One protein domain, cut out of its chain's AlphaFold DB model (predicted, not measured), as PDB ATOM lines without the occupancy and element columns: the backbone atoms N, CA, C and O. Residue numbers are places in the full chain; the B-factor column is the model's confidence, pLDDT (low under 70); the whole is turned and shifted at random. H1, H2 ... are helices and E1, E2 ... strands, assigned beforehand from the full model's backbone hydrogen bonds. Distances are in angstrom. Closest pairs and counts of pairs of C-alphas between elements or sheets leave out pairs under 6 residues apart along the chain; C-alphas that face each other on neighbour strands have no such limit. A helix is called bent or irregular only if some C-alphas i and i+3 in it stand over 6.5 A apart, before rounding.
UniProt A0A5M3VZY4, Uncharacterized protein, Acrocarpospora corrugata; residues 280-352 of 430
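Overview. This is residues 280 to 352 of the 430 residues of an uncharacterized protein of Acrocarpospora corrugata (UniProt A0A5M3VZY4). The longest helix, H1, is the core of a small helical body: H2 packs across it at a steep angle, and H4 packs at a steep angle on its first part. The short H3 lies farthest from the domain's mean C-alpha position, and a four-residue strand, E1, comes near the last residue of H4 after the link folds back. The printed part has 73 residues, with four named helices and one named strand in the order H1, H2, H3, H4, E1, and the class is mostly helix. It is compact, with a radius of gyration of the C-alphas of 12.4 A, and spans 37 by 29 by 20 A.

Arrangement. H1, residues 281 to 295, is the hub, touching three other helices. H2, residues 304 to 314, touches H1, with the closest C-alphas, of Ala 285 and Ala 311, 4.8 A apart. The two run opposite ways at a steep tilt of 68 degrees, only just short of about perpendicular. H3, residues 317 to 321, only just touches H1, with 3 pairs of C-alphas within 8 A, the closest being Pro 281 and Glu 319 at 6.7 A; H1 does so with residues 281 to 282 alone. H4, residues 327 to 336, touches residues 282 to 287 of H1 alone, running the same way at a steep tilt of 64 degrees, and the closest C-alphas, of Ile 283 and Ala 331, are 5.0 A apart. H2 and H4 are close but not clearly touching, with the C-alphas of Ala 308 and Leu 328 closest at 7.1 A. E1, residues 346 to 349, pairs with no named strand; its closest C-alpha to H4 is that of Leu 346, 5.2 A from that of Thr 336. E1 and H1 are apart, but only just, at 8.0 A. Every O i to N i+4 pair is within hydrogen-bond range in H1, H3 and H4, but 4 of 7 are in H2.

Along the chain. H1 begins at C-alpha 281 (344.263, 355.355, 507.430) and is 20.5 A long. H2 is 16.1 A long and only just irregular: C-alphas 309 and 312 are 6.8 A apart. H3 is 6.2 A long. H4 is 14.1 A long and ends at C-alpha 336 (354.113, 346.777, 497.634). E1 is 9.3 A long and ends at C-alpha 349 (363.982, 349.635, 494.713).

Size, cuts and confidence. The C-alphas farthest apart, of Thr 318 and Gly 352, are 39.4 A apart. The printed part has no cut and no long link. Mean pLDDT of the printed part is 89.0, and residues 350 to 352 are under 70.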
ATOM      1  N   PRO A 280     343.292 351.540 504.434       94.19
ATOM      2  CA  PRO A 280     343.224 351.979 505.827       94.19
ATOM      3  C   PRO A 280     343.992 353.288 506.090       94.19
ATOM      4  O   PRO A 280     344.956 353.579 505.373       94.19
ATOM      5  N   PRO A 281     343.644 354.057 507.144       95.06
ATOM      6  CA  PRO A 281     344.263 355.355 507.430       95.06
ATOM      7  C   PRO A 281     345.797 355.326 507.477       95.06
ATOM      8  O   PRO A 281     346.436 356.103 506.772       95.06
ATOM      9  N   ALA A 282     346.398 354.383 508.214       94.25
ATOM     10  CA  ALA A 282     347.857 354.257 508.328       94.25
ATOM     11  C   ALA A 282     348.553 353.992 506.976       94.25
ATOM     12  O   ALA A 282     349.643 354.498 506.711       94.25
ATOM     13  N   ILE A 283     347.895 353.253 506.079       95.31
ATOM     14  CA  ILE A 283     348.393 353.008 504.721       95.31
ATOM     15  C   ILE A 283     348.295 354.281 503.881       95.31
ATOM     16  O   ILE A 283     349.263 354.652 503.217       95.31
ATOM     17  N   LYS A 284     347.153 354.979 503.925       95.31
ATOM     18  CA  LYS A 284     346.980 356.259 503.219       95.31
ATOM     19  C   LYS A 284     347.999 357.291 503.671       95.31
ATOM     20  O   LYS A 284     348.587 357.948 502.823       95.31
ATOM     21  N   ALA A 285     348.270 357.366 504.969       95.19
ATOM     22  CA  ALA A 285     349.290 358.234 505.534       95.19
ATOM     23  C   ALA A 285     350.685 357.973 504.939       95.19
ATOM     24  O   ALA A 285     351.382 358.915 504.561       95.19
ATOM     25  N   LEU A 286     351.075 356.703 504.768       94.69
ATOM     26  CA  LEU A 286     352.338 356.341 504.117       94.69
ATOM     27  C   LEU A 286     352.374 356.774 502.639       94.69
ATOM     28  O   LEU A 286     353.389 357.279 502.154       94.69
ATOM     29  N   ILE A 287     351.257 356.613 501.928       93.62
ATOM     30  CA  ILE A 287     351.112 357.021 500.524       93.62
ATOM     31  C   ILE A 287     351.172 358.549 500.394       93.62
ATOM     32  O   ILE A 287     351.888 359.062 499.535       93.62
ATOM     33  N   HIS A 288     350.473 359.284 501.262       94.44
ATOM     34  CA  HIS A 288     350.469 360.748 501.297       94.44
ATOM     35  C   HIS A 288     351.853 361.301 501.617       94.44
ATOM     36  O   HIS A 288     352.330 362.169 500.891       94.44
ATOM     37  N   ALA A 289     352.550 360.728 502.601       93.56
ATOM     38  CA  ALA A 289     353.937 361.074 502.892       93.56
ATOM     39  C   ALA A 289     354.843 360.903 501.662       93.56
ATOM     40  O   ALA A 289     355.667 361.772 501.369       93.56
ATOM     41  N   ALA A 290     354.671 359.819 500.896       91.75
ATOM     42  CA  ALA A 290     355.424 359.602 499.665       91.75
ATOM     43  C   ALA A 290     355.072 360.620 498.563       91.75
ATOM     44  O   ALA A 290     355.968 361.124 497.878       91.75
ATOM     45  N   MET A 291     353.785 360.943 498.394       90.81
ATOM     46  CA  MET A 291     353.313 361.945 497.432       90.81
ATOM     47  C   MET A 291     353.862 363.336 497.761       90.81
ATOM     48  O   MET A 291     354.406 364.007 496.882       90.81
ATOM     49  N   ASP A 292     353.790 363.748 499.026       91.06
ATOM     50  CA  ASP A 292     354.274 365.055 499.459       91.06
ATOM     51  C   ASP A 292     355.797 365.154 499.414       91.06
ATOM     52  O   ASP A 292     356.314 366.161 498.934       91.06
ATOM     53  N   ALA A 293     356.536 364.098 499.770       88.00
ATOM     54  CA  ALA A 293     357.985 364.068 499.568       88.00
ATOM     55  C   ALA A 293     358.345 364.320 498.091       88.00
ATOM     56  O   ALA A 293     359.198 365.152 497.777       88.00
ATOM     57  N   ARG A 294     357.649 363.663 497.153       86.62
ATOM     58  CA  ARG A 294     357.846 363.880 495.709       86.62
ATOM     59  C   ARG A 294     357.484 365.299 495.277       86.62
ATOM     60  O   ARG A 294     358.196 365.868 494.449       86.62
ATOM     61  N   ARG A 295     356.409 365.867 495.830       85.75
ATOM     62  CA  ARG A 295     355.963 367.239 495.547       85.75
ATOM     63  C   ARG A 295     356.946 368.290 496.063       85.75
ATOM     64  O   ARG A 295     357.164 369.294 495.395       85.75
ATOM     65  N   LEU A 296     357.580 368.027 497.201       87.69
ATOM     66  CA  LEU A 296     358.607 368.872 497.815       87.69
ATOM     67  C   LEU A 296     359.994 368.722 497.163       87.69
ATOM     68  O   LEU A 296     360.972 369.280 497.652       87.69
ATOM     69  N   GLY A 297     360.092 367.999 496.045       85.50
ATOM     70  CA  GLY A 297     361.316 367.889 495.255       85.50
ATOM     71  C   GLY A 297     362.194 366.687 495.597       85.50
ATOM     72  O   GLY A 297     363.260 366.540 494.998       85.50
ATOM     73  N   CYS A 298     361.768 365.782 496.490       84.31
ATOM     74  CA  CYS A 298     362.494 364.529 496.678       84.31
ATOM     75  C   CYS A 298     362.496 363.715 495.374       84.31
ATOM     76  O   CYS A 298     361.510 363.664 494.628       84.31
ATOM     77  N   GLY A 299     363.620 363.049 495.098       82.88
ATOM     78  CA  GLY A 299     363.782 362.163 493.945       82.88
ATOM     79  C   GLY A 299     362.767 361.007 493.924       82.88
ATOM     80  O   GLY A 299     361.985 360.838 494.856       82.88
ATOM     81  N   PRO A 300     362.721 360.205 492.846       81.75
ATOM     82  CA  PRO A 300     361.787 359.080 492.752       81.75
ATOM     83  C   PRO A 300     362.069 357.984 493.789       81.75
ATOM     84  O   PRO A 300     361.200 357.167 494.042       81.75
ATOM     85  N   TYR A 301     363.260 357.981 494.392       88.00
ATOM     86  CA  TYR A 301     363.677 357.027 495.411       88.00
ATOM     87  C   TYR A 301     363.624 357.681 496.793       88.00
ATOM     88  O   TYR A 301     364.414 358.572 497.099       88.00
ATOM     89  N   LEU A 302     362.681 357.230 497.612       87.12
ATOM     90  CA  LEU A 302     362.382 357.748 498.940       87.12
ATOM     91  C   LEU A 302     362.908 356.771 500.004       87.12
ATOM     92  O   LEU A 302     362.576 355.583 499.953       87.12
ATOM     93  N   PRO A 303     363.731 357.222 500.967       89.44
ATOM     94  CA  PRO A 303     364.173 356.375 502.070       89.44
ATOM     95  C   PRO A 303     362.995 355.917 502.936       89.44
ATOM     96  O   PRO A 303     362.130 356.726 503.266       89.44
ATOM     97  N   LEU A 304     362.993 354.656 503.380       89.62
ATOM     98  CA  LEU A 304     361.930 354.151 504.260       89.62
ATOM     99  C   LEU A 304     361.795 354.976 505.546       89.62
ATOM    100  O   LEU A 304     360.688 355.320 505.933       89.62
ATOM    101  N   GLY A 305     362.920 355.343 506.168       89.75
ATOM    102  CA  GLY A 305     362.916 356.146 507.393       89.75
ATOM    103  C   GLY A 305     362.270 357.524 507.215       89.75
ATOM    104  O   GLY A 305     361.623 358.011 508.136       89.75
ATOM    105  N   LEU A 306     362.373 358.121 506.019       90.50
ATOM    106  CA  LEU A 306     361.681 359.373 505.703       90.50
ATOM    107  C   LEU A 306     360.164 359.163 505.696       90.50
ATOM    108  O   LEU A 306     359.432 359.942 506.299       90.50
ATOM    109  N   LEU A 307     359.697 358.104 505.030       91.50
ATOM    110  CA  LEU A 307     358.271 357.793 504.942       91.50
ATOM    111  C   LEU A 307     357.694 357.416 506.310       91.50
ATOM    112  O   LEU A 307     356.658 357.948 506.697       91.50
ATOM    113  N   ALA A 308     358.391 356.560 507.059       93.38
ATOM    114  CA  ALA A 308     357.986 356.122 508.391       93.38
ATOM    115  C   ALA A 308     357.945 357.279 509.402       93.38
ATOM    116  O   ALA A 308     357.056 357.312 510.245       93.38
ATOM    117  N   GLY A 309     358.866 358.244 509.301       92.69
ATOM    118  CA  GLY A 309     358.867 359.432 510.159       92.69
ATOM    119  C   GLY A 309     357.793 360.461 509.792       92.69
ATOM    120  O   GLY A 309     357.290 361.154 510.671       92.69
ATOM    121  N   ALA A 310     357.426 360.567 508.512       93.69
ATOM    122  CA  ALA A 310     356.452 361.551 508.040       93.69
ATOM    123  C   ALA A 310     354.996 361.060 508.110       93.69
ATOM    124  O   ALA A 310     354.102 361.864 508.376       93.69
ATOM    125  N   ALA A 311     354.744 359.767 507.883       94.31
ATOM    126  CA  ALA A 311     353.395 359.199 507.827       94.31
ATOM    127  C   ALA A 311     352.546 359.468 509.091       94.31
ATOM    128  O   ALA A 311     351.400 359.886 508.926       94.31
ATOM    129  N   PRO A 312     353.061 359.350 510.334       93.88
ATOM    130  CA  PRO A 312     352.258 359.613 511.530       93.88
ATOM    131  C   PRO A 312     351.653 361.024 511.572       93.88
ATOM    132  O   PRO A 312     350.568 361.211 512.110       93.88
ATOM    133  N   GLY A 313     352.297 362.012 510.936       92.88
ATOM    134  CA  GLY A 313     351.788 363.385 510.852       92.88
ATOM    135  C   GLY A 313     350.505 363.552 510.023       92.88
ATOM    136  O   GLY A 313     349.872 364.602 510.103       92.88
ATOM    137  N   TYR A 314     350.111 362.539 509.243       93.00
ATOM    138  CA  TYR A 314     348.863 362.522 508.469       93.00
ATOM    139  C   TYR A 314     347.701 361.857 509.220       93.00
ATOM    140  O   TYR A 314     346.578 361.851 508.716       93.00
ATOM    141  N   LEU A 315     347.955 361.291 510.402       92.31
ATOM    142  CA  LEU A 315     346.965 360.586 511.207       92.31
ATOM    143  C   LEU A 315     346.456 361.479 512.338       92.31
ATOM    144  O   LEU A 315     347.183 362.292 512.907       92.31
ATOM    145  N   THR A 316     345.186 361.316 512.693       94.31
ATOM    146  CA  THR A 316     344.674 361.798 513.980       94.31
ATOM    147  C   THR A 316     345.221 360.936 515.121       94.31
ATOM    148  O   THR A 316     345.616 359.792 514.897       94.31
ATOM    149  N   GLY A 317     345.197 361.443 516.360       92.12
ATOM    150  CA  GLY A 317     345.639 360.666 517.530       92.12
ATOM    151  C   GLY A 317     344.930 359.312 517.637       92.12
ATOM    152  O   GLY A 317     345.580 358.286 517.776       92.12
ATOM    153  N   THR A 318     343.612 359.284 517.423       93.50
ATOM    154  CA  THR A 318     342.826 358.041 517.435       93.50
ATOM    155  C   THR A 318     343.222 357.069 516.323       93.50
ATOM    156  O   THR A 318     343.293 355.868 516.563       93.50
ATOM    157  N   GLU A 319     343.477 357.557 515.108       94.56
ATOM    158  CA  GLU A 319     343.922 356.696 514.003       94.56
ATOM    159  C   GLU A 319     345.327 356.136 514.252       94.56
ATOM    160  O   GLU A 319     345.604 355.006 513.852       94.56
ATOM    161  N   TRP A 320     346.195 356.900 514.920       93.44
ATOM    162  CA  TRP A 320     347.524 356.443 515.320       93.44
ATOM    163  C   TRP A 320     347.456 355.369 516.406       93.44
ATOM    164  O   TRP A 320     348.051 354.306 516.243       93.44
ATOM    165  N   ASP A 321     346.655 355.583 517.449       92.19
ATOM    166  CA  ASP A 321     346.472 354.606 518.528       92.19
ATOM    167  C   ASP A 321     345.881 353.281 518.003       92.19
ATOM    168  O   ASP A 321     346.223 352.198 518.476       92.19
ATOM    169  N   GLN A 322     345.024 353.343 516.976       92.56
ATOM    170  CA  GLN A 322     344.432 352.170 516.318       92.56
ATOM    171  C   GLN A 322     345.353 351.492 515.295       92.56
ATOM    172  O   GLN A 322     345.062 350.377 514.851       92.56
ATOM    173  N   ALA A 323     346.447 352.140 514.887       90.50
ATOM    174  CA  ALA A 323     347.359 351.592 513.891       90.50
ATOM    175  C   ALA A 323     348.116 350.363 514.422       90.50
ATOM    176  O   ALA A 323     348.487 349.502 513.625       90.50
ATOM    177  N   GLY A 324     348.281 350.227 515.739       91.25
ATOM    178  CA  GLY A 324     349.031 349.131 516.357       91.25
ATOM    179  C   GLY A 324     350.536 349.187 516.064       91.25
ATOM    180  O   GLY A 324     351.007 350.022 515.296       91.25
ATOM    181  N   GLU A 325     351.302 348.291 516.682       90.44
ATOM    182  CA  GLU A 325     352.773 348.322 516.617       90.44
ATOM    183  C   GLU A 325     353.308 347.930 515.226       90.44
ATOM    184  O   GLU A 325     354.164 348.620 514.682       90.44
ATOM    185  N   GLU A 326     352.700 346.926 514.585       93.19
ATOM    186  CA  GLU A 326     353.068 346.400 513.253       93.19
ATOM    187  C   GLU A 326     352.445 347.199 512.086       93.19
ATOM    188  O   GLU A 326     352.077 346.659 511.033       93.19
ATOM    189  N   TRP A 327     352.159 348.488 512.284       95.12
ATOM    190  CA  TRP A 327     351.477 349.286 511.261       95.12
ATOM    191  C   TRP A 327     352.341 349.468 510.009       95.12
ATOM    192  O   TRP A 327     351.800 349.474 508.900       95.12
ATOM    193  N   LEU A 328     353.660 349.616 510.172       94.19
ATOM    194  CA  LEU A 328     354.575 349.920 509.077       94.19
ATOM    195  C   LEU A 328     354.783 348.694 508.189       94.19
ATOM    196  O   LEU A 328     354.721 348.810 506.969       94.19
ATOM    197  N   GLU A 329     354.968 347.522 508.786       93.88
ATOM    198  CA  GLU A 329     355.122 346.232 508.116       93.88
ATOM    199  C   GLU A 329     353.887 345.927 507.268       93.88
ATOM    200  O   GLU A 329     354.003 345.689 506.063       93.88
ATOM    201  N   ARG A 330     352.691 346.042 507.862       94.19
ATOM    202  CA  ARG A 330     351.416 345.864 507.149       94.19
ATOM    203  C   ARG A 330     351.226 346.904 506.058       94.19
ATOM    204  O   ARG A 330     350.716 346.589 504.981       94.19
ATOM    205  N   ALA A 331     351.636 348.147 506.314       94.38
ATOM    206  CA  ALA A 331     351.547 349.190 505.309       94.38
ATOM    207  C   ALA A 331     352.464 348.901 504.122       94.38
ATOM    208  O   ALA A 331     352.021 349.035 502.984       94.38
ATOM    209  N   LEU A 332     353.694 348.444 504.370       93.50
ATOM    210  CA  LEU A 332     354.640 348.037 503.337       93.50
ATOM    211  C   LEU A 332     354.151 346.820 502.561       93.50
ATOM    212  O   LEU A 332     354.161 346.851 501.335       93.50
ATOM    213  N   GLU A 333     353.669 345.776 503.226       94.19
ATOM    214  CA  GLU A 333     353.067 344.625 502.547       94.19
ATOM    215  C   GLU A 333     351.944 345.082 501.607       94.19
ATOM    216  O   GLU A 333     351.940 344.768 500.411       94.19
ATOM    217  N   TYR A 334     351.045 345.933 502.107       94.25
ATOM    218  CA  TYR A 334     349.933 346.449 501.327       94.25
ATOM    219  C   TYR A 334     350.387 347.279 500.121       94.25
ATOM    220  O   TYR A 334     349.996 346.998 498.990       94.25
ATOM    221  N   VAL A 335     351.210 348.308 500.321       92.44
ATOM    222  CA  VAL A 335     351.587 349.216 499.227       92.44
ATOM    223  C   VAL A 335     352.491 348.544 498.199       92.44
ATOM    224  O   VAL A 335     352.571 349.032 497.079       92.44
ATOM    225  N   THR A 336     353.143 347.431 498.530       91.81
ATOM    226  CA  THR A 336     354.113 346.777 497.634       91.81
ATOM    227  C   THR A 336     353.571 345.580 496.885       91.81
ATOM    228  O   THR A 336     354.152 345.183 495.874       91.81
ATOM    229  N   THR A 337     352.443 345.035 497.339       91.31
ATOM    230  CA  THR A 337     351.758 343.920 496.688       91.31
ATOM    231  C   THR A 337     351.414 344.290 495.235       91.31
ATOM    232  O   THR A 337     350.616 345.210 495.025       91.31
ATOM    233  N   PRO A 338     351.970 343.586 494.231       86.69
ATOM    234  CA  PRO A 338     351.645 343.803 492.823       86.69
ATOM    235  C   PRO A 338     350.167 343.538 492.522       86.69
ATOM    236  O   PRO A 338     349.531 342.704 493.167       86.69
ATOM    237  N   CYS A 339     349.630 344.202 491.500       80.50
ATOM    238  CA  CYS A 339     348.253 344.009 491.045       80.50
ATOM    239  C   CYS A 339     348.227 343.951 489.523       80.50
ATOM    240  O   CYS A 339     348.833 344.798 488.877       80.50
ATOM    241  N   ASN A 340     347.515 342.986 488.935       78.19
ATOM    242  CA  ASN A 340     347.236 342.966 487.495       78.19
ATOM    243  C   ASN A 340     348.478 343.147 486.595       78.19
ATOM    244  O   ASN A 340     348.421 343.834 485.579       78.19
ATOM    245  N   GLY A 341     349.617 342.561 486.976       75.75
ATOM    246  CA  GLY A 341     350.862 342.638 486.201       75.75
ATOM    247  C   GLY A 341     351.646 343.945 486.351       75.75
ATOM    248  O   GLY A 341     352.749 344.025 485.818       75.75
ATOM    249  N   ILE A 342     351.139 344.927 487.105       81.31
ATOM    250  CA  ILE A 342     351.878 346.139 487.475       81.31
ATOM    251  C   ILE A 342     352.360 346.081 488.933       81.31
ATOM    252  O   ILE A 342     351.774 345.367 489.758       81.31
ATOM    253  N   PRO A 343     353.443 346.804 489.286       85.56
ATOM    254  CA  PRO A 343     353.894 346.864 490.672       85.56
ATOM    255  C   PRO A 343     352.837 347.531 491.569       85.56
ATOM    256  O   PRO A 343     351.964 348.249 491.080       85.56
ATOM    257  N   GLY A 344     352.921 347.297 492.883       87.06
ATOM    258  CA  GLY A 344     352.013 347.905 493.863       87.06
ATOM    259  C   GLY A 344     352.095 349.437 493.900       87.06
ATOM    260  O   GLY A 344     352.843 350.065 493.160       87.06
ATOM    261  N   ILE A 345     351.342 350.074 494.792       90.50
ATOM    262  CA  ILE A 345     351.352 351.535 494.999       90.50
ATOM    263  C   ILE A 345     352.779 352.100 495.194       90.50
ATOM    264  O   ILE A 345     353.129 353.146 494.636       90.50
ATOM    265  N   LEU A 346     353.621 351.390 495.946       89.38
ATOM    266  CA  LEU A 346     355.052 351.645 496.078       89.38
ATOM    267  C   LEU A 346     355.843 350.431 495.587       89.38
ATOM    268  O   LEU A 346     355.546 349.291 495.926       89.38
ATOM    269  N   ALA A 347     356.915 350.679 494.844       86.44
ATOM    270  CA  ALA A 347     357.868 349.657 494.444       86.44
ATOM    271  C   ALA A 347     359.124 349.728 495.320       86.44
ATOM    272  O   ALA A 347     359.746 350.789 495.443       86.44
ATOM    273  N   ALA A 348     359.521 348.585 495.888       82.56
ATOM    274  CA  ALA A 348     360.832 348.433 496.508       82.56
ATOM    275  C   ALA A 348     361.910 348.552 495.430       82.56
ATOM    276  O   ALA A 348     361.913 347.811 494.443       82.56
ATOM    277  N   VAL A 349     362.861 349.456 495.628       79.06
ATOM    278  CA  VAL A 349     363.982 349.635 494.713       79.06
ATOM    279  C   VAL A 349     365.207 348.995 495.333       79.06
ATOM    280  O   VAL A 349     365.690 349.398 496.392       79.06
ATOM    281  N   LYS A 350     365.736 347.978 494.649       69.69
ATOM    282  CA  LYS A 350     367.025 347.397 495.011       69.69
ATOM    283  C   LYS A 350     368.108 348.441 494.752       69.69
ATOM    284  O   LYS A 350     368.385 348.773 493.599       69.69
ATOM    285  N   SER A 351     368.730 348.930 495.819       54.81
ATOM    286  CA  SER A 351     369.890 349.818 495.755       54.81
ATOM    287  C   SER A 351     371.109 349.054 495.205       54.81
ATOM    288  O   SER A 351     371.897 348.494 495.954       54.81
ATOM    289  N   GLY A 352     371.191 348.975 493.872       50.81
ATOM    290  CA  GLY A 352     372.358 348.685 493.028       50.81
ATOM    291  C   GLY A 352     373.326 347.561 493.424       50.81
ATOM    292  O   GLY A 352     374.336 347.813 494.069       50.81
TER     293      GLY A 352